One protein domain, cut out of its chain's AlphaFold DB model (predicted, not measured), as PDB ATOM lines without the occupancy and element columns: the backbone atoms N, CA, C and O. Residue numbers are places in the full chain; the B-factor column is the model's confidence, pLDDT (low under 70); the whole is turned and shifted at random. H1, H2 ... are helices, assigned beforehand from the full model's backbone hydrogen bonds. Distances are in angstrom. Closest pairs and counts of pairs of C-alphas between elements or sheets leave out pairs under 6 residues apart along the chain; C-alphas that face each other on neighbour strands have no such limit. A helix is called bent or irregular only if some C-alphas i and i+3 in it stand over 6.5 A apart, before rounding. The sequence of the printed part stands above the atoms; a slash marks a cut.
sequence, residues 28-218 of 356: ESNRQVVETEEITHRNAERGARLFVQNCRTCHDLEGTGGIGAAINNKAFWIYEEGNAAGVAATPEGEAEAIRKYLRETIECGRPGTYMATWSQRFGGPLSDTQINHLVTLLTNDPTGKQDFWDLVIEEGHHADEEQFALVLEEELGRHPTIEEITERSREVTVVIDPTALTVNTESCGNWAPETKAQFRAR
ATOM      1  N   GLU A  28     -40.499  52.348  49.810       89.81
ATOM      2  CA  GLU A  28     -40.168  50.979  50.220       89.81
ATOM      3  C   GLU A  28     -39.957  50.053  49.021       89.81
ATOM      4  O   GLU A  28     -38.932  49.385  48.937       89.81
ATOM      5  N   SER A  29     -40.885  50.075  48.062       86.12
ATOM      6  CA  SER A  29     -40.829  49.207  46.881       86.12
ATOM      7  C   SER A  29     -39.565  49.437  46.054       86.12
ATOM      8  O   SER A  29     -38.918  48.478  45.654       86.12
ATOM      9  N   ASN A  30     -39.185  50.697  45.817       86.06
ATOM     10  CA  ASN A  30     -37.990  51.014  45.035       86.06
ATOM     11  C   ASN A  30     -36.713  50.597  45.777       86.06
ATOM     12  O   ASN A  30     -35.784  50.065  45.179       86.06
ATOM     13  N   ARG A  31     -36.686  50.781  47.103       87.25
ATOM     14  CA  ARG A  31     -35.554  50.345  47.926       87.25
ATOM     15  C   ARG A  31     -35.384  48.826  47.904       87.25
ATOM     16  O   ARG A  31     -34.257  48.359  47.830       87.25
ATOM     17  N   GLN A  32     -36.480  48.069  47.942       85.50
ATOM     18  CA  GLN A  32     -36.430  46.607  47.853       85.50
ATOM     19  C   GLN A  32     -35.832  46.132  46.523       85.50
ATOM     20  O   GLN A  32     -35.045  45.189  46.532       85.50
ATOM     21  N   VAL A  33     -36.138  46.798  45.404       85.06
ATOM     22  CA  VAL A  33     -35.569  46.453  44.088       85.06
ATOM     23  C   VAL A  33     -34.061  46.706  44.061       85.06
ATOM     24  O   VAL A  33     -33.300  45.798  43.746       85.06
ATOM     25  N   VAL A  34     -33.624  47.899  44.480       85.81
ATOM     26  CA  VAL A  34     -32.195  48.267  44.509       85.81
ATOM     27  C   VAL A  34     -31.389  47.332  45.415       85.81
ATOM     28  O   VAL A  34     -30.332  46.849  45.027       85.81
ATOM     29  N   GLU A  35     -31.901  47.018  46.607       87.69
ATOM     30  CA  GLU A  35     -31.248  46.067  47.517       87.69
ATOM     31  C   GLU A  35     -31.194  44.648  46.934       87.69
ATOM     32  O   GLU A  35     -30.207  43.941  47.128       87.69
ATOM     33  N   THR A  36     -32.226  44.218  46.200       87.50
ATOM     34  CA  THR A  36     -32.225  42.902  45.537       87.50
ATOM     35  C   THR A  36     -31.142  42.826  44.462       87.50
ATOM     36  O   THR A  36     -30.409  41.836  44.410       87.50
ATOM     37  N   GLU A  37     -30.990  43.880  43.656       89.12
ATOM     38  CA  GLU A  37     -29.922  44.009  42.655       89.12
ATOM     39  C   GLU A  37     -28.537  43.966  43.323       89.12
ATOM     40  O   GLU A  37     -27.696  43.145  42.956       89.12
ATOM     41  N   GLU A  38     -28.320  44.750  44.385       91.75
ATOM     42  CA  GLU A  38     -27.049  44.747  45.117       91.75
ATOM     43  C   GLU A  38     -26.732  43.400  45.784       91.75
ATOM     44  O   GLU A  38     -25.579  42.963  45.804       91.75
ATOM     45  N   ILE A  39     -27.726  42.729  46.374       94.00
ATOM     46  CA  ILE A  39     -27.542  41.393  46.956       94.00
ATOM     47  C   ILE A  39     -27.161  40.395  45.864       94.00
ATOM     48  O   ILE A  39     -26.250  39.594  46.075       94.00
ATOM     49  N   THR A  40     -27.824  40.457  44.710       95.31
ATOM     50  CA  THR A  40     -27.539  39.583  43.566       95.31
ATOM     51  C   THR A  40     -26.112  39.798  43.071       95.31
ATOM     52  O   THR A  40     -25.362  38.830  42.974       95.31
ATOM     53  N   HIS A  41     -25.688  41.053  42.897       95.62
ATOM     54  CA  HIS A  41     -24.314  41.396  42.528       95.62
ATOM     55  C   HIS A  41     -23.286  40.879  43.549       95.62
ATOM     56  O   HIS A  41     -22.336  40.193  43.186       95.62
ATOM     57  N   ARG A  42     -23.490  41.121  44.853       96.56
ATOM     58  CA  ARG A  42     -22.583  40.614  45.908       96.56
ATOM     59  C   ARG A  42     -22.519  39.086  45.949       96.56
ATOM     60  O   ARG A  42     -21.490  38.512  46.310       96.56
ATOM     61  N   ASN A  43     -23.619  38.409  45.631       97.88
ATOM     62  CA  ASN A  43     -23.648  36.954  45.526       97.88
ATOM     63  C   ASN A  43     -22.890  36.474  44.283       97.88
ATOM     64  O   ASN A  43     -22.152  35.498  44.392       97.88
ATOM     65  N   ALA A  44     -23.018  37.169  43.151       98.06
ATOM     66  CA  ALA A  44     -22.256  36.891  41.939       98.06
ATOM     67  C   ALA A  44     -20.748  37.104  42.149       98.06
ATOM     68  O   ALA A  44     -19.976  36.217  41.815       98.06
ATOM     69  N   GLU A  45     -20.329  38.184  42.817       97.88
ATOM     70  CA  GLU A  45     -18.926  38.454  43.181       97.88
ATOM     71  C   GLU A  45     -18.327  37.317  44.032       97.88
ATOM     72  O   GLU A  45     -17.237  36.804  43.774       97.88
ATOM     73  N   ARG A  46     -19.074  36.834  45.034       98.31
ATOM     74  CA  ARG A  46     -18.665  35.653  45.816       98.31
ATOM     75  C   ARG A  46     -18.631  34.385  44.965       98.31
ATOM     76  O   ARG A  46     -17.798  33.517  45.215       98.31
ATOM     77  N   GLY A  47     -19.543  34.264  44.004       98.12
ATOM     78  CA  GLY A  47     -19.571  33.187  43.023       98.12
ATOM     79  C   GLY A  47     -18.330  33.205  42.136       98.12
ATOM     80  O   GLY A  47     -17.713  32.160  41.959       98.12
ATOM     81  N   ALA A  48     -17.915  34.380  41.659       98.38
ATOM     82  CA  ALA A  48     -16.735  34.571  40.823       98.38
ATOM     83  C   ALA A  48     -15.467  34.085  41.531       98.38
ATOM     84  O   ALA A  48     -14.736  33.258  40.991       98.38
ATOM     85  N   ARG A  49     -15.276  34.464  42.801       97.25
ATOM     86  CA  ARG A  49     -14.165  33.953  43.626       97.25
ATOM     87  C   ARG A  49     -14.165  32.434  43.751       97.25
ATOM     88  O   ARG A  49     -13.124  31.797  43.616       97.25
ATOM     89  N   LEU A  50     -15.333  31.840  44.001       97.75
ATOM     90  CA  LEU A  50     -15.464  30.383  44.083       97.75
ATOM     91  C   LEU A  50     -15.137  29.718  42.743       97.75
ATOM     92  O   LEU A  50     -14.460  28.691  42.736       97.75
ATOM     93  N   PHE A  51     -15.582  30.302  41.630       97.38
ATOM     94  CA  PHE A  51     -15.313  29.801  40.288       97.38
ATOM     95  C   PHE A  51     -13.815  29.838  39.964       97.38
ATOM     96  O   PHE A  51     -13.252  28.820  39.561       97.38
ATOM     97  N   VAL A  52     -13.149  30.969  40.213       95.62
ATOM     98  CA  VAL A  52     -11.704  31.130  39.990       95.62
ATOM     99  C   VAL A  52     -10.902  30.121  40.816       95.62
ATOM    100  O   VAL A  52      -9.943  29.535  40.326       95.62
ATOM    101  N   GLN A  53     -11.318  29.850  42.053       92.06
ATOM    102  CA  GLN A  53     -10.603  28.930  42.941       92.06
ATOM    103  C   GLN A  53     -10.834  27.446  42.631       92.06
ATOM    104  O   GLN A  53      -9.964  26.630  42.923       92.06
ATOM    105  N   ASN A  54     -12.007  27.073  42.107       93.19
ATOM    106  CA  ASN A  54     -12.435  25.667  42.072       93.19
ATOM    107  C   ASN A  54     -12.800  25.152  40.675       93.19
ATOM    108  O   ASN A  54     -12.778  23.946  40.444       93.19
ATOM    109  N   CYS A  55     -13.182  26.033  39.753       93.50
ATOM    110  CA  CYS A  55     -13.847  25.650  38.508       93.50
ATOM    111  C   CYS A  55     -13.029  26.001  37.259       93.50
ATOM    112  O   CYS A  55     -13.058  25.227  36.298       93.50
ATOM    113  N   ARG A  56     -12.270  27.110  37.271       91.81
ATOM    114  CA  ARG A  56     -11.514  27.587  36.094       91.81
ATOM    115  C   ARG A  56     -10.526  26.561  35.540       91.81
ATOM    116  O   ARG A  56     -10.317  26.483  34.339       91.81
ATOM    117  N   THR A  57      -9.986  25.702  36.402       87.44
ATOM    118  CA  THR A  57      -9.067  24.623  36.014       87.44
ATOM    119  C   THR A  57      -9.659  23.660  34.981       87.44
ATOM    120  O   THR A  57      -8.919  23.113  34.170       87.44
ATOM    121  N   CYS A  58     -10.978  23.444  34.998       84.56
ATOM    122  CA  CYS A  58     -11.663  22.588  34.022       84.56
ATOM    123  C   CYS A  58     -12.462  23.391  32.987       84.56
ATOM    124  O   CYS A  58     -12.660  22.912  31.873       84.56
ATOM    125  N   HIS A  59     -12.966  24.568  33.364       88.00
ATOM    126  CA  HIS A  59     -13.906  25.353  32.561       88.00
ATOM    127  C   HIS A  59     -13.281  26.562  31.849       88.00
ATOM    128  O   HIS A  59     -14.012  27.276  31.167       88.00
ATOM    129  N   ASP A  60     -11.967  26.754  31.978       87.81
ATOM    130  CA  ASP A  60     -11.224  27.974  31.622       87.81
ATOM    131  C   ASP A  60     -11.620  29.188  32.472       87.81
ATOM    132  O   ASP A  60     -12.624  29.161  33.193       87.81
ATOM    133  N   LEU A  61     -10.832  30.262  32.404       90.81
ATOM    134  CA  LEU A  61     -11.146  31.501  33.116       90.81
ATOM    135  C   LEU A  61     -12.397  32.180  32.539       90.81
ATOM    136  O   LEU A  61     -13.279  32.596  33.286       90.81
ATOM    137  N   GLU A  62     -12.528  32.202  31.215       90.50
ATOM    138  CA  GLU A  62     -13.671  32.767  30.493       90.50
ATOM    139  C   GLU A  62     -14.922  31.872  30.537       90.50
ATOM    140  O   GLU A  62     -15.974  32.238  30.004       90.50
ATOM    141  N   GLY A  63     -14.824  30.673  31.123       87.50
ATOM    142  CA  GLY A  63     -15.911  29.695  31.122       87.50
ATOM    143  C   GLY A  63     -16.163  29.058  29.750       87.50
ATOM    144  O   GLY A  63     -17.226  28.463  29.541       87.50
ATOM    145  N   THR A  64     -15.222  29.181  28.810       85.00
ATOM    146  CA  THR A  64     -15.307  28.658  27.435       85.00
ATOM    147  C   THR A  64     -15.134  27.143  27.341       85.00
ATOM    148  O   THR A  64     -15.399  26.565  26.288       85.00
ATOM    149  N   GLY A  65     -14.764  26.484  28.441       80.38
ATOM    150  CA  GLY A  65     -14.618  25.035  28.530       80.38
ATOM    151  C   GLY A  65     -13.173  24.560  28.395       80.38
ATOM    152  O   GLY A  65     -12.232  25.297  28.639       80.38
ATOM    153  N   GLY A  66     -12.996  23.292  28.047       75.19
ATOM    154  CA  GLY A  66     -11.708  22.606  28.015       75.19
ATOM    155  C   GLY A  66     -11.974  21.122  28.212       75.19
ATOM    156  O   GLY A  66     -12.745  20.527  27.459       75.19
ATOM    157  N   ILE A  67     -11.429  20.545  29.283       76.69
ATOM    158  CA  ILE A  67     -11.889  19.236  29.777       76.69
ATOM    159  C   ILE A  67     -13.332  19.335  30.309       76.69
ATOM    160  O   ILE A  67     -14.137  18.417  30.155       76.69
ATOM    161  N   GLY A  68     -13.675  20.458  30.942       71.94
ATOM    162  CA  GLY A  68     -15.039  20.803  31.320       71.94
ATOM    163  C   GLY A  68     -15.822  21.402  30.150       71.94
ATOM    164  O   GLY A  68     -15.266  21.941  29.197       71.94
ATOM    165  N   ALA A  69     -17.151  21.343  30.225       79.12
ATOM    166  CA  ALA A  69     -18.003  21.978  29.220       79.12
ATOM    167  C   ALA A  69     -17.887  23.514  29.261       79.12
ATOM    168  O   ALA A  69     -17.597  24.085  30.311       79.12
ATOM    169  N   ALA A  70     -18.203  24.177  28.146       84.25
ATOM    170  CA  ALA A  70     -18.413  25.621  28.122       84.25
ATOM    171  C   ALA A  70     -19.638  25.980  28.981       84.25
ATOM    172  O   ALA A  70     -20.765  25.589  28.658       84.25
ATOM    173  N   ILE A  71     -19.410  26.676  30.094       85.56
ATOM    174  CA  ILE A  71     -20.459  27.040  31.059       85.56
ATOM    175  C   ILE A  71     -20.773  28.532  31.073       85.56
ATOM    176  O   ILE A  71     -21.850  28.899  31.542       85.56
ATOM    177  N   ASN A  72     -19.904  29.375  30.504       89.25
ATOM    178  CA  ASN A  72     -20.290  30.719  30.094       89.25
ATOM    179  C   ASN A  72     -21.176  30.611  28.854       89.25
ATOM    180  O   ASN A  72     -20.751  30.763  27.710       89.25
ATOM    181  N   ASN A  73     -22.419  30.214  29.103       83.56
ATOM    182  CA  ASN A  73     -23.382  29.911  28.075       83.56
ATOM    183  C   ASN A  73     -24.659  30.695  28.341       83.56
ATOM    184  O   ASN A  73     -25.331  30.516  29.356       83.56
ATOM    185  N   LYS A  74     -25.012  31.519  27.359       85.06
ATOM    186  CA  LYS A  74     -26.239  32.312  27.309       85.06
ATOM    187  C   LYS A  74     -27.496  31.478  27.557       85.06
ATOM    188  O   LYS A  74     -28.450  31.966  28.154       85.06
ATOM    189  N   ALA A  75     -27.479  30.196  27.206       82.38
ATOM    190  CA  ALA A  75     -28.567  29.273  27.481       82.38
ATOM    191  C   ALA A  75     -28.916  29.142  28.977       82.38
ATOM    192  O   ALA A  75     -30.037  28.760  29.300       82.38
ATOM    193  N   PHE A  76     -28.026  29.519  29.898       86.19
ATOM    194  CA  PHE A  76     -28.291  29.538  31.340       86.19
ATOM    195  C   PHE A  76     -28.714  30.904  31.892       86.19
ATOM    196  O   PHE A  76     -29.096  30.991  33.057       86.19
ATOM    197  N   TRP A  77     -28.669  31.966  31.088       90.69
ATOM    198  CA  TRP A  77     -28.918  33.321  31.571       90.69
ATOM    199  C   TRP A  77     -30.406  33.572  31.813       90.69
ATOM    200  O   TRP A  77     -31.251  33.229  30.987       90.69
ATOM    201  N   ILE A  78     -30.743  34.158  32.953       91.69
ATOM    202  CA  ILE A  78     -32.128  34.439  33.337       91.69
ATOM    203  C   ILE A  78     -32.330  35.938  33.245       91.69
ATOM    204  O   ILE A  78     -31.540  36.669  33.819       91.69
ATOM    205  N   TYR A  79     -33.394  36.383  32.579       92.12
ATOM    206  CA  TYR A  79     -33.712  37.804  32.427       92.12
ATOM    207  C   TYR A  79     -35.039  38.173  33.083       92.12
ATOM    208  O   TYR A  79     -36.022  37.439  32.959       92.12
ATOM    209  N   GLU A  80     -35.083  39.335  33.733       91.06
ATOM    210  CA  GLU A  80     -36.308  39.912  34.287       91.06
ATOM    211  C   GLU A  80     -37.097  40.725  33.248       91.06
ATOM    212  O   GLU A  80     -36.613  41.053  32.158       91.06
ATOM    213  N   GLU A  81     -38.343  41.060  33.583       89.69
ATOM    214  CA  GLU A  81     -39.178  41.925  32.750       89.69
ATOM    215  C   GLU A  81     -38.600  43.341  32.669       89.69
ATOM    216  O   GLU A  81     -38.356  43.990  33.681       89.69
ATOM    217  N   GLY A  82     -38.403  43.837  31.443       86.50
ATOM    218  CA  GLY A  82     -37.859  45.177  31.220       86.50
ATOM    219  C   GLY A  82     -36.348  45.297  31.442       86.50
ATOM    220  O   GLY A  82     -35.866  46.415  31.620       86.50
ATOM    221  N   ASN A  83     -35.611  44.179  31.412       89.69
ATOM    222  CA  ASN A  83     -34.148  44.168  31.477       89.69
ATOM    223  C   ASN A  83     -33.504  45.122  30.449       89.69
ATOM    224  O   ASN A  83     -34.018  45.354  29.349       89.69
ATOM    225  N   ALA A  84     -32.331  45.644  30.798       90.69
ATOM    226  CA  ALA A  84     -31.568  46.597  29.999       90.69
ATOM    227  C   ALA A  84     -31.040  46.006  28.679       90.69
ATOM    228  O   ALA A  84     -30.771  46.761  27.744       90.69
ATOM    229  N   ALA A  85     -30.943  44.676  28.576       83.38
ATOM    230  CA  ALA A  85     -30.560  43.986  27.347       83.38
ATOM    231  C   ALA A  85     -31.690  43.959  26.295       83.38
ATOM    232  O   ALA A  85     -31.442  43.615  25.139       83.38
ATOM    233  N   GLY A  86     -32.923  44.333  26.663       86.25
ATOM    234  CA  GLY A  86     -34.079  44.336  25.763       86.25
ATOM    235  C   GLY A  86     -34.534  42.937  25.336       86.25
ATOM    236  O   GLY A  86     -35.219  42.799  24.322       86.25
ATOM    237  N   VAL A  87     -34.141  41.906  26.086       85.56
ATOM    238  CA  VAL A  87     -34.467  40.499  25.823       85.56
ATOM    239  C   VAL A  87     -35.810  40.149  26.471       85.56
ATOM    240  O   VAL A  87     -36.224  40.783  27.441       85.56
ATOM    241  N   ALA A  88     -36.520  39.149  25.948       85.81
ATOM    242  CA  ALA A  88     -37.730  38.656  26.599       85.81
ATOM    243  C   ALA A  88     -37.414  38.118  28.009       85.81
ATOM    244  O   ALA A  88     -36.408  37.440  28.217       85.81
ATOM    245  N   ALA A  89     -38.287  38.410  28.975       88.62
ATOM    246  CA  ALA A  89     -38.150  37.880  30.327       88.62
ATOM    247  C   ALA A  89     -38.218  36.349  30.313       88.62
ATOM    248  O   ALA A  89     -39.042  35.763  29.607       88.62
ATOM    249  N   THR A  90     -37.382  35.702  31.121       86.81
ATOM    250  CA  THR A  90     -37.418  34.246  31.280       86.81
ATOM    251  C   THR A  90     -38.640  33.860  32.122       86.81
ATOM    252  O   THR A  90     -38.785  34.373  33.234       86.81
ATOM    253  N   PRO A  91     -39.527  32.963  31.648       88.69
ATOM    254  CA  PRO A  91     -40.664  32.491  32.435       88.69
ATOM    255  C   PRO A  91     -40.224  31.886  33.776       88.69
ATOM    256  O   PRO A  91     -39.256  31.134  33.824       88.69
ATOM    257  N   GLU A  92     -40.955  32.142  34.865       85.81
ATOM    258  CA  GLU A  92     -40.509  31.735  36.213       85.81
ATOM    259  C   GLU A  92     -40.277  30.221  36.347       85.81
ATOM    260  O   GLU A  92     -39.271  29.797  36.908       85.81
ATOM    261  N   GLY A  93     -41.155  29.386  35.775       83.56
ATOM    262  CA  GLY A  93     -40.970  27.929  35.809       83.56
ATOM    263  C   GLY A  93     -39.720  27.461  35.053       83.56
ATOM    264  O   GLY A  93     -39.098  26.469  35.425       83.56
ATOM    265  N   GLU A  94     -39.318  28.198  34.019       81.44
ATOM    266  CA  GLU A  94     -38.083  27.947  33.279       81.44
ATOM    267  C   GLU A  94     -36.859  28.439  34.062       81.44
ATOM    268  O   GLU A  94     -35.868  27.719  34.184       81.44
ATOM    269  N   ALA A  95     -36.951  29.624  34.669       85.62
ATOM    270  CA  ALA A  95     -35.922  30.181  35.538       85.62
ATOM    271  C   ALA A  95     -35.625  29.248  36.729       85.62
ATOM    272  O   ALA A  95     -34.465  28.992  37.060       85.62
ATOM    273  N   GLU A  96     -36.666  28.691  37.356       84.44
ATOM    274  CA  GLU A  96     -36.548  27.685  38.414       84.44
ATOM    275  C   GLU A  96     -35.862  26.411  37.905       84.44
ATOM    276  O   GLU A  96     -34.937  25.913  38.553       84.44
ATOM    277  N   ALA A  97     -36.248  25.916  36.726       79.12
ATOM    278  CA  ALA A  97     -35.656  24.723  36.129       79.12
ATOM    279  C   ALA A  97     -34.158  24.901  35.815       79.12
ATOM    280  O   ALA A  97     -33.371  23.998  36.101       79.12
ATOM    281  N   ILE A  98     -33.747  26.068  35.306       82.31
ATOM    282  CA  ILE A  98     -32.337  26.399  35.047       82.31
ATOM    283  C   ILE A  98     -31.542  26.435  36.353       82.31
ATOM    284  O   ILE A  98     -30.513  25.764  36.473       82.31
ATOM    285  N   ARG A  99     -32.022  27.177  37.362       89.31
ATOM    286  CA  ARG A  99     -31.348  27.263  38.671       89.31
ATOM    287  C   ARG A  99     -31.211  25.890  39.313       89.31
ATOM    288  O   ARG A  99     -30.166  25.584  39.882       89.31
ATOM    289  N   LYS A 100     -32.263  25.076  39.218       83.56
ATOM    290  CA  LYS A 100     -32.291  23.705  39.716       83.56
ATOM    291  C   LYS A 100     -31.256  22.837  38.997       83.56
ATOM    292  O   LYS A 100     -30.412  22.251  39.665       83.56
ATOM    293  N   TYR A 101     -31.247  22.848  37.664       83.25
ATOM    294  CA  TYR A 101     -30.277  22.107  36.857       83.25
ATOM    295  C   TYR A 101     -28.825  22.460  37.211       83.25
ATOM    296  O   TYR A 101     -28.008  21.567  37.447       83.25
ATOM    297  N   LEU A 102     -28.501  23.756  37.286       89.88
ATOM    298  CA  LEU A 102     -27.160  24.225  37.636       89.88
ATOM    299  C   LEU A 102     -26.781  23.820  39.061       89.88
ATOM    300  O   LEU A 102     -25.703  23.271  39.278       89.88
ATOM    301  N   ARG A 103     -27.685  24.049  40.021       91.38
ATOM    302  CA  ARG A 103     -27.493  23.662  41.421       91.38
ATOM    303  C   ARG A 103     -27.170  22.188  41.539       91.38
ATOM    304  O   ARG A 103     -26.169  21.843  42.145       91.38
ATOM    305  N   GLU A 104     -28.016  21.338  40.982       82.44
ATOM    306  CA  GLU A 104     -27.915  19.891  41.140       82.44
ATOM    307  C   GLU A 104     -26.675  19.342  40.436       82.44
ATOM    308  O   GLU A 104     -26.001  18.462  40.971       82.44
ATOM    309  N   THR A 105     -26.313  19.919  39.287       85.56
ATOM    310  CA  THR A 105     -25.066  19.594  38.583       85.56
ATOM    311  C   THR A 105     -23.838  19.941  39.427       85.56
ATOM    312  O   THR A 105     -22.902  19.152  39.494       85.56
ATOM    313  N   ILE A 106     -23.827  21.091  40.107       91.50
ATOM    314  CA  ILE A 106     -22.723  21.463  41.004       91.50
ATOM    315  C   ILE A 106     -22.744  20.588  42.263       91.50
ATOM    316  O   ILE A 106     -21.715  20.044  42.655       91.50
ATOM    317  N   GLU A 107     -23.909  20.408  42.885       88.06
ATOM    318  CA  GLU A 107     -24.060  19.640  44.122       88.06
ATOM    319  C   GLU A 107     -23.539  18.214  43.970       88.06
ATOM    320  O   GLU A 107     -22.805  17.751  44.843       88.06
ATOM    321  N   CYS A 108     -23.882  17.565  42.857       79.88
ATOM    322  CA  CYS A 108     -23.668  16.139  42.623       79.88
ATOM    323  C   CYS A 108     -22.542  15.811  41.654       79.88
ATOM    324  O   CYS A 108     -22.275  14.633  41.410       79.88
ATOM    325  N   GLY A 109     -21.933  16.832  41.059       78.81
ATOM    326  CA  GLY A 109     -21.070  16.638  39.911       78.81
ATOM    327  C   GLY A 109     -21.807  15.968  38.753       78.81
ATOM    328  O   GLY A 109     -23.040  15.972  38.651       78.81
ATOM    329  N   ARG A 110     -21.039  15.348  37.860       75.50
ATOM    330  CA  ARG A 110     -21.589  14.598  36.735       75.50
ATOM    331  C   ARG A 110     -20.898  13.234  36.623       75.50
ATOM    332  O   ARG A 110     -19.715  13.201  36.282       75.50
ATOM    333  N   PRO A 111     -21.631  12.126  36.849       66.12
ATOM    334  CA  PRO A 111     -21.112  10.781  36.649       66.12
ATOM    335  C   PRO A 111     -20.591  10.601  35.234       66.12
ATOM    336  O   PRO A 111     -21.169  11.156  34.292       66.12
ATOM    337  N   GLY A 112     -19.512   9.838  35.099       69.00
ATOM    338  CA  GLY A 112     -18.860   9.638  33.814       69.00
ATOM    339  C   GLY A 112     -18.158  10.885  33.299       69.00
ATOM    340  O   GLY A 112     -17.968  11.027  32.103       69.00
ATOM    341  N   THR A 113     -17.830  11.843  34.167       73.19
ATOM    342  CA  THR A 113     -16.990  12.995  33.818       73.19
ATOM    343  C   THR A 113     -16.058  13.328  34.975       73.19
ATOM    344  O   THR A 113     -16.234  12.821  36.079       73.19
ATOM    345  N   TYR A 114     -15.108  14.232  34.764       79.56
ATOM    346  CA  TYR A 114     -14.223  14.726  35.825       79.56
ATOM    347  C   TYR A 114     -14.902  15.700  36.799       79.56
ATOM    348  O   TYR A 114     -14.296  16.110  37.787       79.56
ATOM    349  N   MET A 115     -16.160  16.084  36.549       82.56
ATOM    350  CA  MET A 115     -16.888  16.969  37.448       82.56
ATOM    351  C   MET A 115     -17.291  16.207  38.714       82.56
ATOM    352  O   MET A 115     -18.287  15.475  38.739       82.56
ATOM    353  N   ALA A 116     -16.492  16.386  39.762       82.56
ATOM    354  CA  ALA A 116     -16.712  15.807  41.077       82.56
ATOM    355  C   ALA A 116     -17.937  16.403  41.788       82.56
ATOM    356  O   ALA A 116     -18.467  17.450  41.412       82.56
ATOM    357  N   THR A 117     -18.365  15.726  42.846       84.00
ATOM    358  CA  THR A 117     -19.392  16.188  43.782       84.00
ATOM    359  C   THR A 117     -18.874  17.365  44.610       84.00
ATOM    360  O   THR A 117     -17.888  17.217  45.335       84.00
ATOM    361  N   TRP A 118     -19.539  18.526  44.557       91.06
ATOM    362  CA  TRP A 118     -19.086  19.719  45.289       91.06
ATOM    363  C   TRP A 118     -19.841  19.994  46.587       91.06
ATOM    364  O   TRP A 118     -19.302  20.676  47.457       91.06
ATOM    365  N   SER A 119     -21.058  19.476  46.764       89.69
ATOM    366  CA  SER A 119     -21.844  19.759  47.971       89.69
ATOM    367  C   SER A 119     -21.323  19.028  49.202       89.69
ATOM    368  O   SER A 119     -21.163  17.808  49.189       89.69
ATOM    369  N   GLN A 120     -21.214  19.748  50.318       86.94
ATOM    370  CA  GLN A 120     -20.949  19.181  51.646       86.94
ATOM    371  C   GLN A 120     -21.958  18.111  52.061       86.94
ATOM    372  O   GLN A 120     -21.600  17.185  52.788       86.94
ATOM    373  N   ARG A 121     -23.203  18.184  51.573       82.94
ATOM    374  CA  ARG A 121     -24.228  17.164  51.850       82.94
ATOM    375  C   ARG A 121     -23.855  15.792  51.292       82.94
ATOM    376  O   ARG A 121     -24.313  14.779  51.813       82.94
ATOM    377  N   PHE A 122     -23.028  15.777  50.252       80.50
ATOM    378  CA  PHE A 122     -22.634  14.592  49.501       80.50
ATOM    379  C   PHE A 122     -21.110  14.377  49.524       80.50
ATOM    380  O   PHE A 122     -20.577  13.641  48.704       80.50
ATOM    381  N   GLY A 123     -20.406  15.001  50.478       77.56
ATOM    382  CA  GLY A 123     -18.969  14.797  50.704       77.56
ATOM    383  C   GLY A 123     -18.029  15.779  49.992       77.56
ATOM    384  O   GLY A 123     -16.817  15.649  50.136       77.56
ATOM    385  N   GLY A 124     -18.557  16.766  49.266       87.12
ATOM    386  CA  GLY A 124     -17.780  17.844  48.648       87.12
ATOM    387  C   GLY A 124     -17.459  19.014  49.599       87.12
ATOM    388  O   GLY A 124     -17.903  19.035  50.748       87.12
ATOM    389  N   PRO A 125     -16.676  20.014  49.157       90.69
ATOM    390  CA  PRO A 125     -16.190  21.080  50.035       90.69
ATOM    391  C   PRO A 125     -17.149  22.273  50.200       90.69
ATOM    392  O   PRO A 125     -16.979  23.054  51.139       90.69
ATOM    393  N   LEU A 126     -18.149  22.442  49.328       95.31
ATOM    394  CA  LEU A 126     -18.974  23.652  49.249       95.31
ATOM    395  C   LEU A 126     -20.295  23.533  50.016       95.31
ATOM    396  O   LEU A 126     -21.037  22.560  49.891       95.31
ATOM    397  N   SER A 127     -20.619  24.568  50.786       95.75
ATOM    398  CA  SER A 127     -21.934  24.731  51.415       95.75
ATOM    399  C   SER A 127     -23.014  25.103  50.394       95.75
ATOM    400  O   SER A 127     -22.726  25.663  49.332       95.75
ATOM    401  N   ASP A 128     -24.285  24.898  50.746       94.00
ATOM    402  CA  ASP A 128     -25.413  25.260  49.876       94.00
ATOM    403  C   ASP A 128     -25.412  26.749  49.505       94.00
ATOM    404  O   ASP A 128     -25.782  27.117  48.391       94.00
ATOM    405  N   THR A 129     -24.984  27.624  50.420       97.31
ATOM    406  CA  THR A 129     -24.861  29.069  50.173       97.31
ATOM    407  C   THR A 129     -23.768  29.375  49.151       97.31
ATOM    408  O   THR A 129     -23.966  30.208  48.274       97.31
ATOM    409  N   GLN A 130     -22.628  28.684  49.211       98.12
ATOM    410  CA  GLN A 130     -21.570  28.842  48.208       98.12
ATOM    411  C   GLN A 130     -22.037  28.352  46.834       98.12
ATOM    412  O   GLN A 130     -21.804  29.019  45.831       98.12
ATOM    413  N   ILE A 131     -22.782  27.247  46.790       97.62
ATOM    414  CA  ILE A 131     -23.387  26.753  45.549       97.62
ATOM    415  C   ILE A 131     -24.435  27.743  45.021       97.62
ATOM    416  O   ILE A 131     -24.479  28.000  43.823       97.62
ATOM    417  N   ASN A 132     -25.234  28.368  45.892       97.88
ATOM    418  CA  ASN A 132     -26.142  29.457  45.505       97.88
ATOM    419  C   ASN A 132     -25.404  30.622  44.827       97.88
ATOM    420  O   ASN A 132     -25.891  31.146  43.828       97.88
ATOM    421  N   HIS A 133     -24.246  31.028  45.351       98.56
ATOM    422  CA  HIS A 133     -23.436  32.079  44.735       98.56
ATOM    423  C   HIS A 133     -22.943  31.675  43.338       98.56
ATOM    424  O   HIS A 133     -23.062  32.466  42.407       98.56
ATOM    425  N   LEU A 134     -22.472  30.434  43.166       98.31
ATOM    426  CA  LEU A 134     -22.079  29.904  41.854       98.31
ATOM    427  C   LEU A 134     -23.255  29.881  40.871       98.31
ATOM    428  O   LEU A 134     -23.117  30.323  39.740       98.31
ATOM    429  N   VAL A 135     -24.433  29.419  41.298       98.00
ATOM    430  CA  VAL A 135     -25.634  29.442  40.447       98.00
ATOM    431  C   VAL A 135     -26.005  30.875  40.066       98.00
ATOM    432  O   VAL A 135     -26.323  31.113  38.910       98.00
ATOM    433  N   THR A 136     -25.913  31.825  41.003       98.31
ATOM    434  CA  THR A 136     -26.206  33.248  40.744       98.31
ATOM    435  C   THR A 136     -25.268  33.825  39.682       98.31
ATOM    436  O   THR A 136     -25.732  34.498  38.768       98.31
ATOM    437  N   LEU A 137     -23.972  33.512  39.773       98.25
ATOM    438  CA  LEU A 137     -22.980  33.862  38.757       98.25
ATOM    439  C   LEU A 137     -23.362  33.287  37.382       98.25
ATOM    440  O   LEU A 137     -23.452  34.022  36.403       98.25
ATOM    441  N   LEU A 138     -23.620  31.977  37.311       96.31
ATOM    442  CA  LEU A 138     -23.872  31.267  36.051       96.31
ATOM    443  C   LEU A 138     -25.179  31.684  35.361       96.31
ATOM    444  O   LEU A 138     -25.277  31.601  34.138       96.31
ATOM    445  N   THR A 139     -26.177  32.139  36.124       95.81
ATOM    446  CA  THR A 139     -27.435  32.660  35.567       95.81
ATOM    447  C   THR A 139     -27.354  34.112  35.098       95.81
ATOM    448  O   THR A 139     -28.338  34.610  34.554       95.81
ATOM    449  N   ASN A 140     -26.197  34.758  35.263       95.56
ATOM    450  CA  ASN A 140     -25.928  36.155  34.931       95.56
ATOM    451  C   ASN A 140     -26.871  37.171  35.621       95.56
ATOM    452  O   ASN A 140     -27.727  36.805  36.432       95.56
ATOM    453  N   ASP A 141     -26.666  38.459  35.344       95.75
ATOM    454  CA  ASP A 141     -27.464  39.562  35.868       95.75
ATOM    455  C   ASP A 141     -28.880  39.552  35.268       95.75
ATOM    456  O   ASP A 141     -29.042  39.810  34.068       95.75
ATOM    457  N   PRO A 142     -29.931  39.342  36.084       93.25
ATOM    458  CA  PRO A 142     -31.299  39.346  35.590       93.25
ATOM    459  C   PRO A 142     -31.739  40.690  35.025       93.25
ATOM    460  O   PRO A 142     -32.574  40.720  34.118       93.25
ATOM    461  N   THR A 143     -31.149  41.787  35.499       92.50
ATOM    462  CA  THR A 143     -31.456  43.134  35.015       92.50
ATOM    463  C   THR A 143     -30.799  43.424  33.663       92.50
ATOM    464  O   THR A 143     -31.176  44.383  32.987       92.50
ATOM    465  N   GLY A 144     -29.827  42.604  33.240       90.25
ATOM    466  CA  GLY A 144     -29.058  42.769  32.007       90.25
ATOM    467  C   GLY A 144     -28.202  44.038  31.960       90.25
ATOM    468  O   GLY A 144     -27.837  44.475  30.868       90.25
ATOM    469  N   LYS A 145     -27.928  44.674  33.105       91.69
ATOM    470  CA  LYS A 145     -27.092  45.882  33.185       91.69
ATOM    471  C   LYS A 145     -25.606  45.544  33.224       91.69
ATOM    472  O   LYS A 145     -24.795  46.382  32.838       91.69
ATOM    473  N   GLN A 146     -25.267  44.364  33.729       92.62
ATOM    474  CA  GLN A 146     -23.900  43.896  33.927       92.62
ATOM    475  C   GLN A 146     -23.736  42.490  33.349       92.62
ATOM    476  O   GLN A 146     -24.702  41.736  33.267       92.62
ATOM    477  N   ASP A 147     -22.514  42.132  32.962       93.56
ATOM    478  CA  ASP A 147     -22.154  40.740  32.715       93.56
ATOM    479  C   ASP A 147     -21.370  40.234  33.925       93.56
ATOM    480  O   ASP A 147     -20.260  40.682  34.201       93.56
ATOM    481  N   PHE A 148     -21.942  39.309  34.692       96.88
ATOM    482  CA  PHE A 148     -21.272  38.770  35.872       96.88
ATOM    483  C   PHE A 148     -20.008  37.973  35.530       96.88
ATOM    484  O   PHE A 148     -19.196  37.742  36.425       96.88
ATOM    485  N   TRP A 149     -19.788  37.594  34.267       95.94
ATOM    486  CA  TRP A 149     -18.504  37.033  33.848       95.94
ATOM    487  C   TRP A 149     -17.364  38.052  33.897       95.94
ATOM    488  O   TRP A 149     -16.233  37.644  34.147       95.94
ATOM    489  N   ASP A 150     -17.639  39.357  33.807       96.44
ATOM    490  CA  ASP A 150     -16.613  40.391  34.008       96.44
ATOM    491  C   ASP A 150     -16.005  40.302  35.421       96.44
ATOM    492  O   ASP A 150     -14.796  40.468  35.589       96.44
ATOM    493  N   LEU A 151     -16.810  39.932  36.429       97.56
ATOM    494  CA  LEU A 151     -16.335  39.699  37.801       97.56
ATOM    495  C   LEU A 151     -15.382  38.498  37.881       97.56
ATOM    496  O   LEU A 151     -14.458  38.492  38.690       97.56
ATOM    497  N   VAL A 152     -15.603  37.463  37.063       96.94
ATOM    498  CA  VAL A 152     -14.723  36.284  36.998       96.94
ATOM    499  C   VAL A 152     -13.376  36.658  36.408       96.94
ATOM    500  O   VAL A 152     -12.350  36.264  36.955       96.94
ATOM    501  N   ILE A 153     -13.386  37.427  35.319       94.38
ATOM    502  CA  ILE A 153     -12.168  37.905  34.666       94.38
ATOM    503  C   ILE A 153     -11.369  38.794  35.621       94.38
ATOM    504  O   ILE A 153     -10.170  38.584  35.785       94.38
ATOM    505  N   GLU A 154     -12.027  39.732  36.310       94.38
ATOM    506  CA  GLU A 154     -11.379  40.601  37.299       94.38
ATOM    507  C   GLU A 154     -10.733  39.795  38.438       94.38
ATOM    508  O   GLU A 154      -9.541  39.945  38.712       94.38
ATOM    509  N   GLU A 155     -11.488  38.896  39.079       94.81
ATOM    510  CA  GLU A 155     -10.971  38.059  40.170       94.81
ATOM    511  C   GLU A 155      -9.876  37.088  39.688       94.81
ATOM    512  O   GLU A 155      -8.927  36.804  40.420       94.81
ATOM    513  N   GLY A 156      -9.974  36.596  38.450       92.50
ATOM    514  CA  GLY A 156      -8.967  35.743  37.825       92.50
ATOM    515  C   GLY A 156      -7.650  36.464  37.584       92.50
ATOM    516  O   GLY A 156      -6.606  35.949  37.977       92.50
ATOM    517  N   HIS A 157      -7.698  37.669  37.012       91.31
ATOM    518  CA  HIS A 157      -6.508  38.492  36.803       91.31
ATOM    519  C   HIS A 157      -5.819  38.835  38.124       91.31
ATOM    520  O   HIS A 157      -4.597  38.733  38.201       91.31
ATOM    521  N   HIS A 158      -6.576  39.176  39.173       89.88
ATOM    522  CA  HIS A 158      -5.996  39.398  40.499       89.88
ATOM    523  C   HIS A 158      -5.292  38.139  41.028       89.88
ATOM    524  O   HIS A 158      -4.153  38.221  41.486       89.88
ATOM    525  N   ALA A 159      -5.927  36.967  40.924       89.31
ATOM    526  CA  ALA A 159      -5.321  35.708  41.356       89.31
ATOM    527  C   ALA A 159      -4.060  35.351  40.546       89.31
ATOM    528  O   ALA A 159      -3.076  34.860  41.101       89.31
ATOM    529  N   ASP A 160      -4.074  35.609  39.240       90.75
ATOM    530  CA  ASP A 160      -2.958  35.298  38.347       90.75
ATOM    531  C   ASP A 160      -1.785  36.258  38.540       90.75
ATOM    532  O   ASP A 160      -0.630  35.830  38.543       90.75
ATOM    533  N   GLU A 161      -2.057  37.544  38.762       89.44
ATOM    534  CA  GLU A 161      -1.033  38.526  39.102       89.44
ATOM    535  C   GLU A 161      -0.342  38.151  40.422       89.44
ATOM    536  O   GLU A 161       0.888  38.088  40.474       89.44
ATOM    537  N   GLU A 162      -1.111  37.804  41.458       88.81
ATOM    538  CA  GLU A 162      -0.564  37.346  42.741       88.81
ATOM    539  C   GLU A 162       0.312  36.091  42.598       88.81
ATOM    540  O   GLU A 162       1.334  35.964  43.282       88.81
ATOM    541  N   GLN A 163      -0.067  35.165  41.714       86.94
ATOM    542  CA  GLN A 163       0.610  33.881  41.560       86.94
ATOM    543  C   GLN A 163       1.831  33.934  40.627       86.94
ATOM    544  O   GLN A 163       2.838  33.277  40.909       86.94
ATOM    545  N   PHE A 164       1.762  34.675  39.518       90.50
ATOM    546  CA  PHE A 164       2.731  34.566  38.421       90.50
ATOM    547  C   PHE A 164       3.551  35.832  38.163       90.50
ATOM    548  O   PHE A 164       4.635  35.713  37.589       90.50
ATOM    549  N   ALA A 165       3.106  37.022  38.591       90.12
ATOM    550  CA  ALA A 165       3.767  38.272  38.202       90.12
ATOM    551  C   ALA A 165       5.234  38.333  38.650       90.12
ATOM    552  O   ALA A 165       6.104  38.667  37.851       90.12
ATOM    553  N   LEU A 166       5.529  37.942  39.897       90.50
ATOM    554  CA  LEU A 166       6.898  37.970  40.433       90.50
ATOM    555  C   LEU A 166       7.830  36.976  39.732       90.50
ATOM    556  O   LEU A 166       8.988  37.297  39.471       90.50
ATOM    557  N   VAL A 167       7.327  35.780  39.419       91.31
ATOM    558  CA  VAL A 167       8.111  34.741  38.737       91.31
ATOM    559  C   VAL A 167       8.410  35.172  37.302       91.31
ATOM    560  O   VAL A 167       9.554  35.104  36.860       91.31
ATOM    561  N   LEU A 168       7.403  35.680  36.591       91.25
ATOM    562  CA  LEU A 168       7.574  36.183  35.230       91.25
ATOM    563  C   LEU A 168       8.470  37.422  35.177       91.25
ATOM    564  O   LEU A 168       9.245  37.568  34.237       91.25
ATOM    565  N   GLU A 169       8.406  38.300  36.175       93.94
ATOM    566  CA  GLU A 169       9.296  39.457  36.254       93.94
ATOM    567  C   GLU A 169      10.768  39.039  36.382       93.94
ATOM    568  O   GLU A 169      11.630  39.614  35.710       93.94
ATOM    569  N   GLU A 170      11.056  38.006  37.183       93.62
ATOM    570  CA  GLU A 170      12.399  37.428  37.297       93.62
ATOM    571  C   GLU A 170      12.855  36.772  35.980       93.62
ATOM    572  O   GLU A 170      13.992  36.985  35.553       93.62
ATOM    573  N   GLU A 171      11.970  36.032  35.301       93.56
ATOM    574  CA  GLU A 171      12.260  35.372  34.017       93.56
ATOM    575  C   GLU A 171      12.496  36.372  32.868       93.56
ATOM    576  O   GLU A 171      13.398  36.181  32.045       93.56
ATOM    577  N   LEU A 172      11.698  37.441  32.798       93.56
ATOM    578  CA  LEU A 172      11.723  38.422  31.707       93.56
ATOM    579  C   LEU A 172      12.704  39.577  31.954       93.56
ATOM    580  O   LEU A 172      13.079  40.275  31.007       93.56
ATOM    581  N   GLY A 173      13.091  39.828  33.207       95.81
ATOM    582  CA  GLY A 173      13.885  40.995  33.602       95.81
ATOM    583  C   GLY A 173      13.144  42.332  33.456       95.81
ATOM    584  O   GLY A 173      13.780  43.386  33.367       95.81
ATOM    585  N   ARG A 174      11.808  42.297  33.383       95.38
ATOM    586  CA  ARG A 174      10.900  43.454  33.326       95.38
ATOM    587  C   ARG A 174       9.535  43.066  33.885       95.38
ATOM    588  O   ARG A 174       9.184  41.892  33.851       95.38
ATOM    589  N   HIS A 175       8.733  44.053  34.282       93.31
ATOM    590  CA  HIS A 175       7.338  43.792  34.632       93.31
ATOM    591  C   HIS A 175       6.597  43.128  33.445       93.31
ATOM    592  O   HIS A 175       6.689  43.634  32.311       93.31
ATOM    593  N   PRO A 176       5.923  41.986  33.670       92.75
ATOM    594  CA  PRO A 176       5.131  41.303  32.649       92.75
ATOM    595  C   PRO A 176       3.858  42.089  32.311       92.75
ATOM    596  O   PRO A 176       3.370  42.885  33.115       92.75
ATOM    597  N   THR A 177       3.317  41.886  31.110       93.75
ATOM    598  CA  THR A 177       1.981  42.394  30.760       93.75
ATOM    599  C   THR A 177       0.890  41.476  31.324       93.75
ATOM    600  O   THR A 177       1.145  40.313  31.631       93.75
ATOM    601  N   ILE A 178      -0.349  41.974  31.420       86.06
ATOM    602  CA  ILE A 178      -1.507  41.160  31.845       86.06
ATOM    603  C   ILE A 178      -1.697  39.954  30.915       86.06
ATOM    604  O   ILE A 178      -1.968  38.856  31.383       86.06
ATOM    605  N   GLU A 179      -1.494  40.135  29.609       88.12
ATOM    606  CA  GLU A 179      -1.592  39.056  28.618       88.12
ATOM    607  C   GLU A 179      -0.544  37.958  28.865       88.12
ATOM    608  O   GLU A 179      -0.874  36.778  28.817       88.12
ATOM    609  N   GLU A 180       0.699  38.328  29.200       91.00
ATOM    610  CA  GLU A 180       1.769  37.367  29.516       91.00
ATOM    611  C   GLU A 180       1.483  36.584  30.804       91.00
ATOM    612  O   GLU A 180       1.738  35.380  30.868       91.00
ATOM    613  N   ILE A 181       0.934  37.257  31.820       89.12
ATOM    614  CA  ILE A 181       0.492  36.627  33.072       89.12
ATOM    615  C   ILE A 181      -0.662  35.654  32.801       89.12
ATOM    616  O   ILE A 181      -0.637  34.523  33.284       89.12
ATOM    617  N   THR A 182      -1.649  36.085  32.013       85.44
ATOM    618  CA  THR A 182      -2.855  35.305  31.704       85.44
ATOM    619  C   THR A 182      -2.506  34.057  30.903       85.44
ATOM    620  O   THR A 182      -2.952  32.968  31.251       85.44
ATOM    621  N   GLU A 183      -1.644  34.173  29.888       87.25
ATOM    622  CA  GLU A 183      -1.207  33.018  29.096       87.25
ATOM    623  C   GLU A 183      -0.439  32.012  29.964       87.25
ATOM    624  O   GLU A 183      -0.749  30.823  29.958       87.25
ATOM    625  N   ARG A 184       0.494  32.487  30.805       88.12
ATOM    626  CA  ARG A 184       1.201  31.613  31.754       88.12
ATOM    627  C   ARG A 184       0.237  30.946  32.736       88.12
ATOM    628  O   ARG A 184       0.410  29.769  33.052       88.12
ATOM    629  N   SER A 185      -0.760  31.676  33.232       85.81
ATOM    630  CA  SER A 185      -1.781  31.094  34.100       85.81
ATOM    631  C   SER A 185      -2.573  30.021  33.374       85.81
ATOM    632  O   SER A 185      -2.772  28.947  33.930       85.81
ATOM    633  N   ARG A 186      -2.968  30.255  32.124       82.50
ATOM    634  CA  ARG A 186      -3.705  29.276  31.327       82.50
ATOM    635  C   ARG A 186      -2.909  27.988  31.130       82.50
ATOM    636  O   ARG A 186      -3.448  26.909  31.352       82.50
ATOM    637  N   GLU A 187      -1.625  28.104  30.799       82.62
ATOM    638  CA  GLU A 187      -0.715  26.964  30.628       82.62
ATOM    639  C   GLU A 187      -0.555  26.119  31.904       82.62
ATOM    640  O   GLU A 187      -0.409  24.899  31.824       82.62
ATOM    641  N   VAL A 188      -0.550  26.754  33.082       78.38
ATOM    642  CA  VAL A 188      -0.246  26.090  34.364       78.38
ATOM    643  C   VAL A 188      -1.505  25.674  35.133       78.38
ATOM    644  O   VAL A 188      -1.490  24.674  35.852       78.38
ATOM    645  N   THR A 189      -2.581  26.448  35.022       76.69
ATOM    646  CA  THR A 189      -3.786  26.334  35.855       76.69
ATOM    647  C   THR A 189      -4.884  25.518  35.189       76.69
ATOM    648  O   THR A 189      -5.652  24.860  35.897       76.69
ATOM    649  N   VAL A 190      -4.996  25.557  33.858       74.50
ATOM    650  CA  VAL A 190      -5.992  24.766  33.126       74.50
ATOM    651  C   VAL A 190      -5.440  23.361  32.935       74.50
ATOM    652  O   VAL A 190      -4.351  23.170  32.398       74.50
ATOM    653  N   VAL A 191      -6.181  22.349  33.387       64.50
ATOM    654  CA  VAL A 191      -5.769  20.961  33.165       64.50
ATOM    655  C   VAL A 191      -6.045  20.622  31.706       64.50
ATOM    656  O   VAL A 191      -7.187  20.666  31.254       64.50
ATOM    657  N   ILE A 192      -4.982  20.286  30.982       62.16
ATOM    658  CA  ILE A 192      -5.037  19.855  29.577       62.16
ATOM    659  C   ILE A 192      -4.841  18.331  29.477       62.16
ATOM    660  O   ILE A 192      -5.358  17.703  28.558       62.16
ATOM    661  N   ASP A 193      -4.153  17.724  30.453       63.50
ATOM    662  CA  ASP A 193      -3.948  16.276  30.548       63.50
ATOM    663  C   ASP A 193      -4.895  15.648  31.593       63.50
ATOM    664  O   ASP A 193      -4.693  15.815  32.802       63.50
ATOM    665  N   PRO A 194      -5.931  14.906  31.164       62.12
ATOM    666  CA  PRO A 194      -6.906  14.307  32.065       62.12
ATOM    667  C   PRO A 194      -6.390  13.068  32.808       62.12
ATOM    668  O   PRO A 194      -7.096  12.560  33.679       62.12
ATOM    669  N   THR A 195      -5.200  12.543  32.490       58.78
ATOM    670  CA  THR A 195      -4.714  11.265  33.048       58.78
ATOM    671  C   THR A 195      -4.518  11.292  34.566       58.78
ATOM    672  O   THR A 195      -4.574  10.247  35.215       58.78
ATOM    673  N   ALA A 196      -4.343  12.481  35.150       54.44
ATOM    674  CA  ALA A 196      -4.239  12.684  36.594       54.44
ATOM    675  C   ALA A 196      -5.598  12.876  37.300       54.44
ATOM    676  O   ALA A 196      -5.637  12.967  38.529       54.44
ATOM    677  N   LEU A 197      -6.705  12.962  36.554       65.62
ATOM    678  CA  LEU A 197      -8.034  13.222  37.099       65.62
ATOM    679  C   LEU A 197      -8.833  11.925  37.259       65.62
ATOM    680  O   LEU A 197      -8.960  11.117  36.341       65.62
ATOM    681  N   THR A 198      -9.444  11.754  38.427       66.25
ATOM    682  CA  THR A 198     -10.373  10.648  38.671       66.25
ATOM    683  C   THR A 198     -11.739  10.989  38.086       66.25
ATOM    684  O   THR A 198     -12.324  12.020  38.420       66.25
ATOM    685  N   VAL A 199     -12.272  10.107  37.240       68.56
ATOM    686  CA  VAL A 199     -13.651  10.221  36.751       68.56
ATOM    687  C   VAL A 199     -14.609  10.052  37.927       68.56
ATOM    688  O   VAL A 199     -14.513   9.098  38.702       68.56
ATOM    689  N   ASN A 200     -15.554  10.977  38.053       62.53
ATOM    690  CA  ASN A 200     -16.622  10.860  39.020       62.53
ATOM    691  C   ASN A 200     -17.544   9.699  38.623       62.53
ATOM    692  O   ASN A 200     -18.142   9.709  37.547       62.53
ATOM    693  N   THR A 201     -17.664   8.700  39.493       60.84
ATOM    694  CA  THR A 201     -18.530   7.527  39.293       60.84
ATOM    695  C   THR A 201     -19.794   7.578  40.151       60.84
ATOM    696  O   THR A 201     -20.723   6.808  39.916       60.84
ATOM    697  N   GLU A 202     -19.882   8.522  41.092       55.12
ATOM    698  CA  GLU A 202     -21.006   8.672  42.012       55.12
ATOM    699  C   GLU A 202     -21.745   9.995  41.737       55.12
ATOM    700  O   GLU A 202     -21.162  11.073  41.712       55.12
ATOM    701  N   SER A 203     -23.067   9.938  41.544       64.81
ATOM    702  CA  SER A 203     -23.936  11.119  41.707       64.81
ATOM    703  C   SER A 203     -24.857  10.901  42.886       64.81
ATOM    704  O   SER A 203     -25.077   9.756  43.284       64.81
ATOM    705  N   CYS A 204     -25.461  11.978  43.392       65.31
ATOM    706  CA  CYS A 204     -26.487  11.955  44.437       65.31
ATOM    707  C   CYS A 204     -27.802  11.245  44.028       65.31
ATOM    708  O   CYS A 204     -28.890  11.755  44.280       65.31
ATOM    709  N   GLY A 205     -27.735  10.077  43.390       53.75
ATOM    710  CA  GLY A 205     -28.894   9.280  43.008       53.75
ATOM    711  C   GLY A 205     -29.592   9.748  41.730       53.75
ATOM    712  O   GLY A 205     -30.804   9.925  41.753       53.75
ATOM    713  N   ASN A 206     -28.847   9.824  40.618       50.19
ATOM    714  CA  ASN A 206     -29.325   9.905  39.225       50.19
ATOM    715  C   ASN A 206     -29.972  11.227  38.769       50.19
ATOM    716  O   ASN A 206     -31.143  11.494  39.023       50.19
ATOM    717  N   TRP A 207     -29.248  11.967  37.921       45.81
ATOM    718  CA  TRP A 207     -29.822  12.981  37.026       45.81
ATOM    719  C   TRP A 207     -29.819  12.481  35.582       45.81
ATOM    720  O   TRP A 207     -28.768  12.120  35.044       45.81
ATOM    721  N   ALA A 208     -31.002  12.466  34.960       43.41
ATOM    722  CA  ALA A 208     -31.207  11.974  33.604       43.41
ATOM    723  C   ALA A 208     -30.486  12.857  32.554       43.41
ATOM    724  O   ALA A 208     -30.497  14.084  32.667       43.41
ATOM    725  N   PRO A 209     -29.877  12.270  31.508       46.50
ATOM    726  CA  PRO A 209     -29.258  12.998  30.394       46.50
ATOM    727  C   PRO A 209     -30.222  13.903  29.609       46.50
ATOM    728  O   PRO A 209     -29.788  14.872  28.992       46.50
ATOM    729  N   GLU A 210     -31.520  13.610  29.646       44.28
ATOM    730  CA  GLU A 210     -32.542  14.227  28.790       44.28
ATOM    731  C   GLU A 210     -32.762  15.718  29.084       44.28
ATOM    732  O   GLU A 210     -32.905  16.523  28.162       44.28
ATOM    733  N   THR A 211     -32.675  16.129  30.351       49.19
ATOM    734  CA  THR A 211     -32.737  17.547  30.731       49.19
ATOM    735  C   THR A 211     -31.522  18.329  30.226       49.19
ATOM    736  O   THR A 211     -31.650  19.505  29.901       49.19
ATOM    737  N   LYS A 212     -30.347  17.697  30.063       50.78
ATOM    738  CA  LYS A 212     -29.118  18.376  29.594       50.78
ATOM    739  C   LYS A 212     -29.235  18.866  28.152       50.78
ATOM    740  O   LYS A 212     -28.731  19.943  27.840       50.78
ATOM    741  N   ALA A 213     -29.869  18.082  27.278       50.41
ATOM    742  CA  ALA A 213     -30.013  18.420  25.861       50.41
ATOM    743  C   ALA A 213     -30.948  19.623  25.654       50.41
ATOM    744  O   ALA A 213     -30.629  20.522  24.881       50.41
ATOM    745  N   GLN A 214     -32.050  19.676  26.410       53.09
ATOM    746  CA  GLN A 214     -33.036  20.758  26.337       53.09
ATOM    747  C   GLN A 214     -32.433  22.113  26.724       53.09
ATOM    748  O   GLN A 214     -32.608  23.089  26.002       53.09
ATOM    749  N   PHE A 215     -31.657  22.174  27.812       50.75
ATOM    750  CA  PHE A 215     -31.039  23.435  28.231       50.75
ATOM    751  C   PHE A 215     -29.918  23.891  27.296       50.75
ATOM    752  O   PHE A 215     -29.745  25.087  27.120       50.75
ATOM    753  N   ARG A 216     -29.168  22.981  26.659       50.66
ATOM    754  CA  ARG A 216     -28.101  23.352  25.705       50.66
ATOM    755  C   ARG A 216     -28.627  23.915  24.386       50.66
ATOM    756  O   ARG A 216     -27.915  24.675  23.742       50.66
ATOM    757  N   ALA A 217     -29.835  23.526  23.986       51.75
ATOM    758  CA  ALA A 217     -30.466  23.979  22.750       51.75
ATOM    759  C   ALA A 217     -31.182  25.334  22.891       51.75
ATOM    760  O   ALA A 217     -31.662  25.871  21.895       51.75
ATOM    761  N   ARG A 218     -31.271  25.892  24.107       53.88
ATOM    762  CA  ARG A 218     -31.988  27.144  24.353       53.88
ATOM    763  C   ARG A 218     -31.225  28.344  23.783       53.88
ATOM    764  O   ARG A 218     -30.136  28.658  24.257       53.88
TER     765      ARG A 218
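What this domain is: This is residues 28 to 218 of the 356 residues of the protein "Cytochrome c domain-containing protein" of Chloroflexi bacterium (UniProt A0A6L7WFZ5). A short helix, H4, packs between two longer ones, H1 crossing it on one side and H3 on the other, while H5 runs out from beside H1 as a long arm with H6 packed crosswise on it. Residues 28 to 36 of H1 stick out, and long unnamed stretches, among them 109 to 127 and 190 to 208, loop round the helices, the latter leading to the short last helix, H7. The 191 printed residues hold seven named helices, H1 to H7 in chain order, and no named strand; the class is all helix, with mostly crossed packing. The whole is compact, with a radius of gyration of the C-alphas of 18.0 A and spans of 56 by 43 by 29 A.

Where its parts are: H1, residues 28 to 54, begins at C-alpha 28 (-40.168, 50.979, 50.220) and is 38.4 A long. H2 is residues 56 to 59, and H3, residues 92 to 108, measures 23.8 A. H4 is residues 128 to 138, 15.2 A long. H5, residues 148 to 172, begins at C-alpha 148 (-21.272, 38.770, 35.872) and measures 33.3 A; it is irregular, with C-alphas 163 and 166 7.6 A apart and a kink of 54 degrees near residue 164. H6 is residues 178 to 189, 15.5 A long. H7, residues 209 to 216, ends at C-alpha 216 (-28.101, 23.352, 25.705).

How they stand to each other: H1 touches H4 with residues 40 to 51 alone, about perpendicular at 85 degrees; the closest C-alphas, of Gly 47 and Leu 134, are 4.3 A apart. H1 and H5 touch, closest at the C-alphas of Ala 48 and Val 152, 4.6 A, the same way at a steep tilt of 36 degrees, only just past shallow. H1 and H2 meet only through their link. H3 touches H4, closest at the C-alphas of Leu 102 and Val 135, 6.1 A, at a steep tilt of 60 degrees, opposite ways. H4 and H5 only just touch, with 3 pairs of C-alphas within 8 A, the closest those of Leu 137 and Phe 148, 5.9 A. H6 touches H5, about perpendicular at 88 degrees, closest at the C-alphas of Asp 160 and Ser 185, 6.1 A. H7 is close to H3 but not clearly touching, with the C-alphas of Ile 98 and Phe 215 7.5 A apart. H1 and H3 are apart. Every O i to N i+4 pair is within hydrogen-bond range in H1, H3, H4 and H6, against 18 of 21 in H5 and 2 of 4 in H7; H2 is too short for such a pair.

The domain as a whole: The farthest C-alphas, of Glu 28 and Gly 173, are 57.4 A apart. The printed part has no cut. The links H2 to H3, H3 to H4 and H6 to H7 are long. The pLDDT is under 70 at residues 111 to 112 and 191 to 218.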